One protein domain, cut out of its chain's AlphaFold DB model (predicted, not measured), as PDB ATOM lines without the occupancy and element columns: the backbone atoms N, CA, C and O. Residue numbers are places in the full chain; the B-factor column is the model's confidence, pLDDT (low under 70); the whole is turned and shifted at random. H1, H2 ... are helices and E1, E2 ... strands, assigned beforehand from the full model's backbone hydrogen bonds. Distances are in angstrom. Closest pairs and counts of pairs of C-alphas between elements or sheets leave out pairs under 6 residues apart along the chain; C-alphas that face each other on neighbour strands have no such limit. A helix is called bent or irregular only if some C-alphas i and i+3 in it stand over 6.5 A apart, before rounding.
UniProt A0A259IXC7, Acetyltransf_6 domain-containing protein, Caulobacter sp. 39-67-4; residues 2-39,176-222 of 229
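Overview. This is residues 2 to 39 and 176 to 222 of the 229 residues of the protein "Acetyltransf_6 domain-containing protein" of Caulobacter sp. 39-67-4 (UniProt A0A259IXC7). A long, strongly twisted and curled sheet of four strands makes the length of this domain, with H1 over one face and H3 and H2 over the opposite face, toward the sheet's two ends. E4 and E2 run through its middle; E1 and E3 are its edges. There are 85 printed residues, with three named helices and four named strands in the order E1 H1 E2 E3 H2 E4 H3; the sheet's order is E1, E4, E2, E3, all antiparallel. The class is mixed; the whole is loose, with a radius of gyration of the C-alphas of 15.0 A and spans of 49 by 24 by 16 A.

Arrangement. Start at E1, residues 2 to 8, antiparallel to E4, residues 193 to 202: N 4 and O 200 are 2.8 A apart. H1, residues 9 to 21, is on the sheet; its closest C-alphas to E4 are Phe 9 and Ala 197, 5.5 A. E2, residues 25 to 36, bends by 63 degrees at residue 33 and is antiparallel to E4, with N 29 and O 197 at 2.8 A. Past the cut, E3, residues 176 to 180, is antiparallel to E2, with N 35 and O 177 at 2.8 A. H2, residues 184 to 189, is on the face opposite H1, over E2 at a height over the sheet of 8.7 A; its closest C-alphas to E2 are Lys 187 and Ala 33, 6.6 A. H3, residues 206 to 219, is on the same face as H2, its Arg 213 and Ser 25 of E2 being the closest C-alphas, 6.2 A; H2 and H3 are apart. E1, H1, E2 and E3, H2, E4 are split strand-helix-strand units, two strands running the same way with another between them, each with a right-handed crossover. Every O i to N i+4 pair is within hydrogen-bond range in H2, 7 of 9 in H1 and 8 of 10 in H3.

Along the chain. Find C-alpha 2 at (-21.712, 21.181, 24.727), where E1 begins its 17.8 A. H1 spans 17.9 A and is irregular, C-alphas 10 and 13 being 8.4 A apart. E2 spans 29.8 A, E3 11.9 A, H2 8.6 A and E4 29.5 A. H3 spans 19.4 A to C-alpha 219 at (-27.119, 15.455, 40.422), and is irregular, C-alphas 214 and 217 being 7.1 A apart.

Size, cuts and confidence. The two C-alphas farthest apart, Phe 39 and Leu 207, are 50.9 A apart. Residues 40 to 175 are not printed, and C-alphas 39 and 176 are 11.0 A apart across the cut. The links printed whole are tight. The mean pLDDT of the printed part is 88.6; residues 219 to 222 are under 70.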
ATOM      1  N   THR A   2     -23.024  20.529  24.642       90.69
ATOM      2  CA  THR A   2     -21.712  21.181  24.727       90.69
ATOM      3  C   THR A   2     -21.450  21.549  26.178       90.69
ATOM      4  O   THR A   2     -22.390  21.842  26.920       90.69
ATOM      5  N   GLY A   3     -20.185  21.506  26.583       90.06
ATOM      6  CA  GLY A   3     -19.777  21.835  27.939       90.06
ATOM      7  C   GLY A   3     -18.458  22.592  27.955       90.06
ATOM      8  O   GLY A   3     -17.616  22.390  27.082       90.06
ATOM      9  N   VAL A   4     -18.309  23.465  28.943       89.31
ATOM     10  CA  VAL A   4     -17.050  24.101  29.324       89.31
ATOM     11  C   VAL A   4     -16.723  23.576  30.711       89.31
ATOM     12  O   VAL A   4     -17.540  23.712  31.620       89.31
ATOM     13  N   LYS A   5     -15.566  22.937  30.856       87.00
ATOM     14  CA  LYS A   5     -15.086  22.390  32.126       87.00
ATOM     15  C   LYS A   5     -13.975  23.287  32.666       87.00
ATOM     16  O   LYS A   5     -13.274  23.914  31.875       87.00
ATOM     17  N   ASP A   6     -13.805  23.286  33.983       85.56
ATOM     18  CA  ASP A   6     -12.651  23.877  34.664       85.56
ATOM     19  C   ASP A   6     -12.491  25.384  34.387       85.56
ATOM     20  O   ASP A   6     -11.378  25.888  34.261       85.56
ATOM     21  N   ALA A   7     -13.610  26.111  34.269       86.50
ATOM     22  CA  ALA A   7     -13.580  27.560  34.111       86.50
ATOM     23  C   ALA A   7     -13.007  28.209  35.380       86.50
ATOM     24  O   ALA A   7     -13.497  27.933  36.482       86.50
ATOM     25  N   ASP A   8     -11.980  29.055  35.208       81.81
ATOM     26  CA  ASP A   8     -11.260  29.684  36.319       81.81
ATOM     27  C   ASP A   8     -12.219  30.533  37.156       81.81
ATOM     28  O   ASP A   8     -12.830  31.502  36.688       81.81
ATOM     29  N   PHE A   9     -12.331  30.161  38.424       79.94
ATOM     30  CA  PHE A   9     -13.188  30.826  39.384       79.94
ATOM     31  C   PHE A   9     -12.708  32.241  39.718       79.94
ATOM     32  O   PHE A   9     -13.524  33.092  40.064       79.94
ATOM     33  N   ALA A  10     -11.423  32.554  39.520       80.19
ATOM     34  CA  ALA A  10     -10.924  33.927  39.612       80.19
ATOM     35  C   ALA A  10     -11.588  34.871  38.588       80.19
ATOM     36  O   ALA A  10     -11.590  36.086  38.776       80.19
ATOM     37  N   GLN A  11     -12.173  34.325  37.517       85.62
ATOM     38  CA  GLN A  11     -12.872  35.061  36.462       85.62
ATOM     39  C   GLN A  11     -14.375  34.735  36.426       85.62
ATOM     40  O   GLN A  11     -15.016  34.875  35.381       85.62
ATOM     41  N   ILE A  12     -14.953  34.280  37.543       86.00
ATOM     42  CA  ILE A  12     -16.316  33.729  37.571       86.00
ATOM     43  C   ILE A  12     -17.382  34.701  37.054       86.00
ATOM     44  O   ILE A  12     -18.314  34.267  36.379       86.00
ATOM     45  N   ASP A  13     -17.234  36.005  37.290       90.12
ATOM     46  CA  ASP A  13     -18.180  37.017  36.809       90.12
ATOM     47  C   ASP A  13     -18.165  37.124  35.279       90.12
ATOM     48  O   ASP A  13     -19.217  37.150  34.630       90.12
ATOM     49  N   LEU A  14     -16.965  37.113  34.685       92.00
ATOM     50  CA  LEU A  14     -16.778  37.130  33.236       92.00
ATOM     51  C   LEU A  14     -17.357  35.860  32.606       92.00
ATOM     52  O   LEU A  14     -18.142  35.943  31.654       92.00
ATOM     53  N   TRP A  15     -17.011  34.694  33.161       92.56
ATOM     54  CA  TRP A  15     -17.529  33.404  32.710       92.56
ATOM     55  C   TRP A  15     -19.049  33.346  32.817       92.56
ATOM     56  O   TRP A  15     -19.720  33.008  31.846       92.56
ATOM     57  N   SER A  16     -19.614  33.744  33.954       90.62
ATOM     58  CA  SER A  16     -21.057  33.709  34.185       90.62
ATOM     59  C   SER A  16     -21.804  34.614  33.211       90.62
ATOM     60  O   SER A  16     -22.787  34.180  32.611       90.62
ATOM     61  N   CYS A  17     -21.303  35.829  32.971       93.50
ATOM     62  CA  CYS A  17     -21.874  36.742  31.987       93.50
ATOM     63  C   CYS A  17     -21.832  36.155  30.564       93.50
ATOM     64  O   CYS A  17     -22.861  36.081  29.882       93.50
ATOM     65  N   ALA A  18     -20.663  35.690  30.114       94.38
ATOM     66  CA  ALA A  18     -20.487  35.149  28.766       94.38
ATOM     67  C   ALA A  18     -21.319  33.874  28.534       94.38
ATOM     68  O   ALA A  18     -21.993  33.737  27.509       94.38
ATOM     69  N   MET A  19     -21.316  32.960  29.503       94.38
ATOM     70  CA  MET A  19     -22.013  31.677  29.423       94.38
ATOM     71  C   MET A  19     -23.532  31.852  29.492       94.38
ATOM     72  O   MET A  19     -24.248  31.245  28.689       94.38
ATOM     73  N   ALA A  20     -24.035  32.736  30.361       91.12
ATOM     74  CA  ALA A  20     -25.462  33.045  30.430       91.12
ATOM     75  C   ALA A  20     -25.978  33.631  29.107       91.12
ATOM     76  O   ALA A  20     -26.993  33.168  28.585       91.12
ATOM     77  N   ARG A  21     -25.239  34.577  28.503       92.12
ATOM     78  CA  ARG A  21     -25.567  35.138  27.176       92.12
ATOM     79  C   ARG A  21     -25.593  34.077  26.077       92.12
ATOM     80  O   ARG A  21     -26.391  34.170  25.150       92.12
ATOM     81  N   ALA A  22     -24.748  33.056  26.186       91.69
ATOM     82  CA  ALA A  22     -24.711  31.933  25.255       91.69
ATOM     83  C   ALA A  22     -25.753  30.834  25.564       91.69
ATOM     84  O   ALA A  22     -25.844  29.851  24.819       91.69
ATOM     85  N   GLY A  23     -26.563  30.984  26.619       90.94
ATOM     86  CA  GLY A  23     -27.611  30.040  27.017       90.94
ATOM     87  C   GLY A  23     -27.099  28.789  27.739       90.94
ATOM     88  O   GLY A  23     -27.760  27.750  27.692       90.94
ATOM     89  N   TYR A  24     -25.918  28.869  28.353       93.75
ATOM     90  CA  TYR A  24     -25.369  27.813  29.198       93.75
ATOM     91  C   TYR A  24     -25.891  27.932  30.632       93.75
ATOM     92  O   TYR A  24     -26.194  29.021  31.117       93.75
ATOM     93  N   SER A  25     -25.966  26.793  31.314       91.00
ATOM     94  CA  SER A  25     -26.243  26.711  32.750       91.00
ATOM     95  C   SER A  25     -24.966  26.345  33.496       91.00
ATOM     96  O   SER A  25     -24.198  25.518  33.009       91.00
ATOM     97  N   ALA A  26     -24.744  26.972  34.650       88.75
ATOM     98  CA  ALA A  26     -23.599  26.705  35.510       88.75
ATOM     99  C   ALA A  26     -23.912  25.585  36.504       88.75
ATOM    100  O   ALA A  26     -25.029  25.494  37.014       88.75
ATOM    101  N   VAL A  27     -22.902  24.779  36.797       87.12
ATOM    102  CA  VAL A  27     -22.866  23.785  37.870       87.12
ATOM    103  C   VAL A  27     -21.496  23.831  38.543       87.12
ATOM    104  O   VAL A  27     -20.510  24.183  37.881       87.12
ATOM    105  N   PRO A  28     -21.407  23.489  39.839       83.62
ATOM    106  CA  PRO A  28     -20.120  23.370  40.507       83.62
ATOM    107  C   PRO A  28     -19.218  22.374  39.767       83.62
ATOM    108  O   PRO A  28     -19.657  21.300  39.357       83.62
ATOM    109  N   GLY A  29     -17.967  22.759  39.537       81.88
ATOM    110  CA  GLY A  29     -16.912  21.894  39.022       81.88
ATOM    111  C   GLY A  29     -16.007  21.408  40.150       81.88
ATOM    112  O   GLY A  29     -15.956  22.006  41.224       81.88
ATOM    113  N   GLN A  30     -15.265  20.331  39.895       82.44
ATOM    114  CA  GLN A  30     -14.333  19.769  40.868       82.44
ATOM    115  C   GLN A  30     -13.227  20.770  41.230       82.44
ATOM    116  O   GLN A  30     -12.660  21.424  40.351       82.44
ATOM    117  N   ALA A  31     -12.899  20.854  42.521       86.50
ATOM    118  CA  ALA A  31     -11.865  21.753  43.010       86.50
ATOM    119  C   ALA A  31     -10.491  21.438  42.400       86.50
ATOM    120  O   ALA A  31     -10.081  20.280  42.283       86.50
ATOM    121  N   ILE A  32      -9.771  22.490  42.033       89.31
ATOM    122  CA  ILE A  32      -8.465  22.440  41.387       89.31
ATOM    123  C   ILE A  32      -7.408  22.862  42.402       89.31
ATOM    124  O   ILE A  32      -7.579  23.847  43.115       89.31
ATOM    125  N   ALA A  33      -6.306  22.120  42.475       93.25
ATOM    126  CA  ALA A  33      -5.188  22.496  43.322       93.25
ATOM    127  C   ALA A  33      -4.238  23.471  42.618       93.25
ATOM    128  O   ALA A  33      -3.561  23.098  41.652       93.25
ATOM    129  N   ASP A  34      -4.132  24.665  43.190       92.44
ATOM    130  CA  ASP A  34      -3.287  25.757  42.721       92.44
ATOM    131  C   ASP A  34      -2.250  26.148  43.769       92.44
ATOM    132  O   ASP A  34      -2.547  26.261  44.960       92.44
ATOM    133  N   LEU A  35      -1.032  26.429  43.319       96.06
ATOM    134  CA  LEU A  35       0.031  26.995  44.136       96.06
ATOM    135  C   LEU A  35       0.495  28.324  43.531       96.06
ATOM    136  O   LEU A  35       0.932  28.376  42.380       96.06
ATOM    137  N   SER A  36       0.436  29.396  44.322       96.56
ATOM    138  CA  SER A  36       1.031  30.683  43.951       96.56
ATOM    139  C   SER A  36       2.556  30.582  43.922       96.56
ATOM    140  O   SER A  36       3.167  30.059  44.853       96.56
ATOM    141  N   ILE A  37       3.168  31.122  42.870       97.88
ATOM    142  CA  ILE A  37       4.623  31.223  42.706       97.88
ATOM    143  C   ILE A  37       5.049  32.641  43.105       97.88
ATOM    144  O   ILE A  37       5.434  33.477  42.293       97.88
ATOM    145  N   ASP A  38       4.900  32.928  44.395       96.81
ATOM    146  CA  ASP A  38       5.227  34.193  45.067       96.81
ATOM    147  C   ASP A  38       6.433  34.023  46.016       96.81
ATOM    148  O   ASP A  38       6.534  34.645  47.076       96.81
ATOM    149  N   PHE A  39       7.341  33.118  45.653       97.69
ATOM    150  CA  PHE A  39       8.606  32.838  46.330       97.69
ATOM    151  C   PHE A  39       9.766  32.957  45.339       97.69
ATOM    152  O   PHE A  39       9.576  32.827  44.134       97.69
ATOM    153  N   ARG A 176       1.543  31.098  38.734       95.81
ATOM    154  CA  ARG A 176       0.707  30.030  39.285       95.81
ATOM    155  C   ARG A 176       1.130  28.674  38.744       95.81
ATOM    156  O   ARG A 176       1.366  28.520  37.550       95.81
ATOM    157  N   TYR A 177       1.172  27.690  39.631       97.38
ATOM    158  CA  TYR A 177       1.280  26.284  39.283       97.38
ATOM    159  C   TYR A 177      -0.046  25.582  39.573       97.38
ATOM    160  O   TYR A 177      -0.440  25.443  40.730       97.38
ATOM    161  N   GLN A 178      -0.731  25.148  38.520       95.19
ATOM    162  CA  GLN A 178      -2.002  24.441  38.588       95.19
ATOM    163  C   GLN A 178      -1.750  22.946  38.408       95.19
ATOM    164  O   GLN A 178      -1.506  22.457  37.306       95.19
ATOM    165  N   SER A 179      -1.814  22.203  39.510       93.44
ATOM    166  CA  SER A 179      -1.430  20.786  39.545       93.44
ATOM    167  C   SER A 179      -2.591  19.822  39.261       93.44
ATOM    168  O   SER A 179      -2.410  18.604  39.247       93.44
ATOM    169  N   GLY A 180      -3.807  20.341  39.062       87.75
ATOM    170  CA  GLY A 180      -5.002  19.577  38.680       87.75
ATOM    171  C   GLY A 180      -5.806  19.012  39.859       87.75
ATOM    172  O   GLY A 180      -5.592  19.383  41.012       87.75
ATOM    173  N   GLN A 181      -6.718  18.080  39.570       84.94
ATOM    174  CA  GLN A 181      -7.812  17.663  40.472       84.94
ATOM    175  C   GLN A 181      -7.578  16.328  41.215       84.94
ATOM    176  O   GLN A 181      -8.297  16.008  42.155       84.94
ATOM    177  N   ALA A 182      -6.572  15.538  40.826       84.38
ATOM    178  CA  ALA A 182      -6.247  14.261  41.481       84.38
ATOM    179  C   ALA A 182      -5.294  14.440  42.677       84.38
ATOM    180  O   ALA A 182      -4.533  15.405  42.706       84.38
ATOM    181  N   ASN A 183      -5.265  13.494  43.625       84.31
ATOM    182  CA  ASN A 183      -4.327  13.479  44.766       84.31
ATOM    183  C   ASN A 183      -4.302  14.787  45.588       84.31
ATOM    184  O   ASN A 183      -3.239  15.266  45.990       84.31
ATOM    185  N   LEU A 184      -5.474  15.385  45.838       87.25
ATOM    186  CA  LEU A 184      -5.599  16.702  46.480       87.25
ATOM    187  C   LEU A 184      -4.965  16.768  47.878       87.25
ATOM    188  O   LEU A 184      -4.368  17.786  48.223       87.25
ATOM    189  N   GLY A 185      -5.004  15.673  48.646       88.56
ATOM    190  CA  GLY A 185      -4.379  15.607  49.972       88.56
ATOM    191  C   GLY A 185      -2.868  15.863  49.947       88.56
ATOM    192  O   GLY A 185      -2.360  16.670  50.728       88.56
ATOM    193  N   ASP A 186      -2.131  15.252  49.014       90.25
ATOM    194  CA  ASP A 186      -0.692  15.512  48.879       90.25
ATOM    195  C   ASP A 186      -0.419  16.942  48.403       90.25
ATOM    196  O   ASP A 186       0.525  17.578  48.864       90.25
ATOM    197  N   LYS A 187      -1.273  17.487  47.539       93.50
ATOM    198  CA  LYS A 187      -1.124  18.847  47.005       93.50
ATOM    199  C   LYS A 187      -1.353  19.919  48.067       93.50
ATOM    200  O   LYS A 187      -0.581  20.875  48.132       93.50
ATOM    201  N   LEU A 188      -2.343  19.722  48.939       94.50
ATOM    202  CA  LEU A 188      -2.567  20.541  50.133       94.50
ATOM    203  C   LEU A 188      -1.351  20.504  51.065       94.50
ATOM    204  O   LEU A 188      -0.856  21.545  51.495       94.50
ATOM    205  N   ARG A 189      -0.802  19.308  51.330       94.56
ATOM    206  CA  ARG A 189       0.417  19.150  52.145       94.56
ATOM    207  C   ARG A 189       1.629  19.850  51.527       94.56
ATOM    208  O   ARG A 189       2.502  20.300  52.264       94.56
ATOM    209  N   LEU A 190       1.665  19.954  50.201       96.69
ATOM    210  CA  LEU A 190       2.669  20.682  49.422       96.69
ATOM    211  C   LEU A 190       2.350  22.183  49.266       96.69
ATOM    212  O   LEU A 190       3.019  22.874  48.501       96.69
ATOM    213  N   GLY A 191       1.374  22.710  50.008       95.19
ATOM    214  CA  GLY A 191       1.081  24.143  50.085       95.19
ATOM    215  C   GLY A 191       0.097  24.661  49.037       95.19
ATOM    216  O   GLY A 191      -0.117  25.870  48.971       95.19
ATOM    217  N   SER A 192      -0.508  23.780  48.233       95.88
ATOM    218  CA  SER A 192      -1.565  24.192  47.305       95.88
ATOM    219  C   SER A 192      -2.807  24.631  48.063       95.88
ATOM    220  O   SER A 192      -3.107  24.131  49.148       95.88
ATOM    221  N   ARG A 193      -3.571  25.520  47.444       92.69
ATOM    222  CA  ARG A 193      -4.950  25.826  47.811       92.69
ATOM    223  C   ARG A 193      -5.880  25.109  46.846       92.69
ATOM    224  O   ARG A 193      -5.505  24.845  45.707       92.69
ATOM    225  N   LEU A 194      -7.080  24.792  47.313       90.75
ATOM    226  CA  LEU A 194      -8.128  24.248  46.461       90.75
ATOM    227  C   LEU A 194      -9.030  25.389  46.018       90.75
ATOM    228  O   LEU A 194      -9.754  25.969  46.827       90.75
ATOM    229  N   THR A 195      -8.948  25.717  44.740       83.12
ATOM    230  CA  THR A 195      -9.807  26.701  44.096       83.12
ATOM    231  C   THR A 195     -11.033  25.976  43.546       83.12
ATOM    232  O   THR A 195     -10.871  24.971  42.846       83.12
ATOM    233  N   PRO A 196     -12.265  26.429  43.837       82.44
ATOM    234  CA  PRO A 196     -13.439  25.901  43.155       82.44
ATOM    235  C   PRO A 196     -13.296  26.063  41.641       82.44
ATOM    236  O   PRO A 196     -12.606  26.963  41.175       82.44
ATOM    237  N   ALA A 197     -13.968  25.226  40.862       84.56
ATOM    238  CA  ALA A 197     -14.097  25.437  39.425       84.56
ATOM    239  C   ALA A 197     -15.572  25.581  39.057       84.56
ATOM    240  O   ALA A 197     -16.444  25.068  39.757       84.56
ATOM    241  N   ALA A 198     -15.861  26.245  37.940       86.12
ATOM    242  CA  ALA A 198     -17.195  26.226  37.355       86.12
ATOM    243  C   ALA A 198     -17.227  25.313  36.127       86.12
ATOM    244  O   ALA A 198     -16.307  25.295  35.307       86.12
ATOM    245  N   THR A 199     -18.310  24.554  35.993       89.50
ATOM    246  CA  THR A 199     -18.632  23.824  34.769       89.50
ATOM    247  C   THR A 199     -19.903  24.410  34.177       89.50
ATOM    248  O   THR A 199     -20.876  24.667  34.879       89.50
ATOM    249  N   TYR A 200     -19.906  24.625  32.870       91.81
ATOM    250  CA  TYR A 200     -21.054  25.147  32.147       91.81
ATOM    251  C   TYR A 200     -21.516  24.124  31.127       91.81
ATOM    252  O   TYR A 200     -20.696  23.540  30.424       91.81
ATOM    253  N   PHE A 201     -22.823  23.931  30.986       92.88
ATOM    254  CA  PHE A 201     -23.375  23.026  29.982       92.88
ATOM    255  C   PHE A 201     -24.521  23.652  29.195       92.88
ATOM    256  O   PHE A 201     -25.231  24.540  29.669       92.88
ATOM    257  N   LYS A 202     -24.711  23.150  27.975       93.56
ATOM    258  CA  LYS A 202     -25.834  23.495  27.110       93.56
ATOM    259  C   LYS A 202     -26.260  22.299  26.268       93.56
ATOM    260  O   LYS A 202     -25.454  21.644  25.601       93.56
ATOM    261  N   HIS A 203     -27.558  22.032  26.242       92.62
ATOM    262  CA  HIS A 203     -28.144  21.083  25.306       92.62
ATOM    263  C   HIS A 203     -28.631  21.796  24.033       92.62
ATOM    264  O   HIS A 203     -29.078  22.939  24.076       92.62
ATOM    265  N   ARG A 204     -28.536  21.127  22.873       92.69
ATOM    266  CA  ARG A 204     -28.965  21.711  21.582       92.69
ATOM    267  C   ARG A 204     -30.490  21.848  21.491       92.69
ATOM    268  O   ARG A 204     -30.983  22.784  20.881       92.69
ATOM    269  N   ASN A 205     -31.221  20.914  22.101       92.12
ATOM    270  CA  ASN A 205     -32.680  20.952  22.249       92.12
ATOM    271  C   ASN A 205     -33.065  21.772  23.494       92.12
ATOM    272  O   ASN A 205     -32.612  21.440  24.590       92.12
ATOM    273  N   GLY A 206     -33.898  22.803  23.317       89.88
ATOM    274  CA  GLY A 206     -34.289  23.744  24.374       89.88
ATOM    275  C   GLY A 206     -35.125  23.139  25.505       89.88
ATOM    276  O   GLY A 206     -34.920  23.509  26.657       89.88
ATOM    277  N   LEU A 207     -35.994  22.164  25.209       91.62
ATOM    278  CA  LEU A 207     -36.789  21.464  26.228       91.62
ATOM    279  C   LEU A 207     -35.881  20.635  27.142       91.62
ATOM    280  O   LEU A 207     -35.937  20.760  28.363       91.62
ATOM    281  N   LEU A 208     -34.974  19.860  26.540       91.50
ATOM    282  CA  LEU A 208     -33.975  19.094  27.288       91.50
ATOM    283  C   LEU A 208     -33.013  20.012  28.052       91.50
ATOM    284  O   LEU A 208     -32.616  19.684  29.163       91.50
ATOM    285  N   ASN A 209     -32.666  21.178  27.499       91.19
ATOM    286  CA  ASN A 209     -31.840  22.163  28.197       91.19
ATOM    287  C   ASN A 209     -32.542  22.707  29.453       91.19
ATOM    288  O   ASN A 209     -31.905  22.836  30.494       91.19
ATOM    289  N   GLY A 210     -33.847  22.988  29.365       89.44
ATOM    290  CA  GLY A 210     -34.663  23.405  30.507       89.44
ATOM    291  C   GLY A 210     -34.750  22.326  31.586       89.44
ATOM    292  O   GLY A 210     -34.498  22.612  32.754       89.44
ATOM    293  N   ALA A 211     -35.011  21.077  31.189       90.44
ATOM    294  CA  ALA A 211     -35.049  19.941  32.110       90.44
ATOM    295  C   ALA A 211     -33.696  19.713  32.807       90.44
ATOM    296  O   ALA A 211     -33.638  19.611  34.030       90.44
ATOM    297  N   LEU A 212     -32.591  19.710  32.053       88.69
ATOM    298  CA  LEU A 212     -31.244  19.556  32.612       88.69
ATOM    299  C   LEU A 212     -30.885  20.694  33.569       88.69
ATOM    300  O   LEU A 212     -30.280  20.441  34.603       88.69
ATOM    301  N   ARG A 213     -31.276  21.937  33.266       87.25
ATOM    302  CA  ARG A 213     -31.058  23.084  34.160       87.25
ATOM    303  C   ARG A 213     -31.756  22.910  35.506       87.25
ATOM    304  O   ARG A 213     -31.187  23.280  36.525       87.25
ATOM    305  N   MET A 214     -32.967  22.359  35.503       86.81
ATOM    306  CA  MET A 214     -33.727  22.102  36.726       86.81
ATOM    307  C   MET A 214     -33.135  20.942  37.538       86.81
ATOM    308  O   MET A 214     -33.108  21.010  38.762       86.81
ATOM    309  N   LEU A 215     -32.654  19.892  36.867       86.31
ATOM    310  CA  LEU A 215     -32.123  18.689  37.518       86.31
ATOM    311  C   LEU A 215     -30.655  18.815  37.943       86.31
ATOM    312  O   LEU A 215     -30.222  18.114  38.850       86.31
ATOM    313  N   ALA A 216     -29.885  19.698  37.309       81.94
ATOM    314  CA  ALA A 216     -28.453  19.865  37.536       81.94
ATOM    315  C   ALA A 216     -28.041  20.012  39.020       81.94
ATOM    316  O   ALA A 216     -27.114  19.308  39.424       81.94
ATOM    317  N   PRO A 217     -28.721  20.828  39.854       76.88
ATOM    318  CA  PRO A 217     -28.387  20.951  41.277       76.88
ATOM    319  C   PRO A 217     -28.621  19.676  42.103       76.88
ATOM    320  O   PRO A 217     -28.064  19.552  43.183       76.88
ATOM    321  N   LEU A 218     -29.455  18.745  41.624       73.81
ATOM    322  CA  LEU A 218     -29.778  17.495  42.326       73.81
ATOM    323  C   LEU A 218     -28.781  16.370  42.023       73.81
ATOM    324  O   LEU A 218     -28.735  15.380  42.745       73.81
ATOM    325  N   VAL A 219     -28.032  16.494  40.925       68.94
ATOM    326  CA  VAL A 219     -27.119  15.455  40.422       68.94
ATOM    327  C   VAL A 219     -25.656  15.821  40.678       68.94
ATOM    328  O   VAL A 219     -24.811  14.940  40.799       68.94
ATOM    329  N   MET A 220     -25.350  17.116  40.765       68.81
ATOM    330  CA  MET A 220     -24.002  17.614  41.025       68.81
ATOM    331  C   MET A 220     -23.847  17.857  42.532       68.81
ATOM    332  O   MET A 220     -24.382  18.836  43.046       68.81
ATOM    333  N   GLY A 221     -23.161  16.938  43.225       63.25
ATOM    334  CA  GLY A 221     -22.839  17.042  44.657       63.25
ATOM    335  C   GLY A 221     -21.879  18.192  44.981       63.25
ATOM    336  O   GLY A 221     -21.395  18.874  44.071       63.25
ATOM    337  N   ASP A 222     -21.599  18.419  46.268       64.62
ATOM    338  CA  ASP A 222     -20.645  19.455  46.667       64.62
ATOM    339  C   ASP A 222     -19.241  19.064  46.162       64.62
ATOM    340  O   ASP A 222     -18.727  18.002  46.513       64.62
TER     341      ASP A 222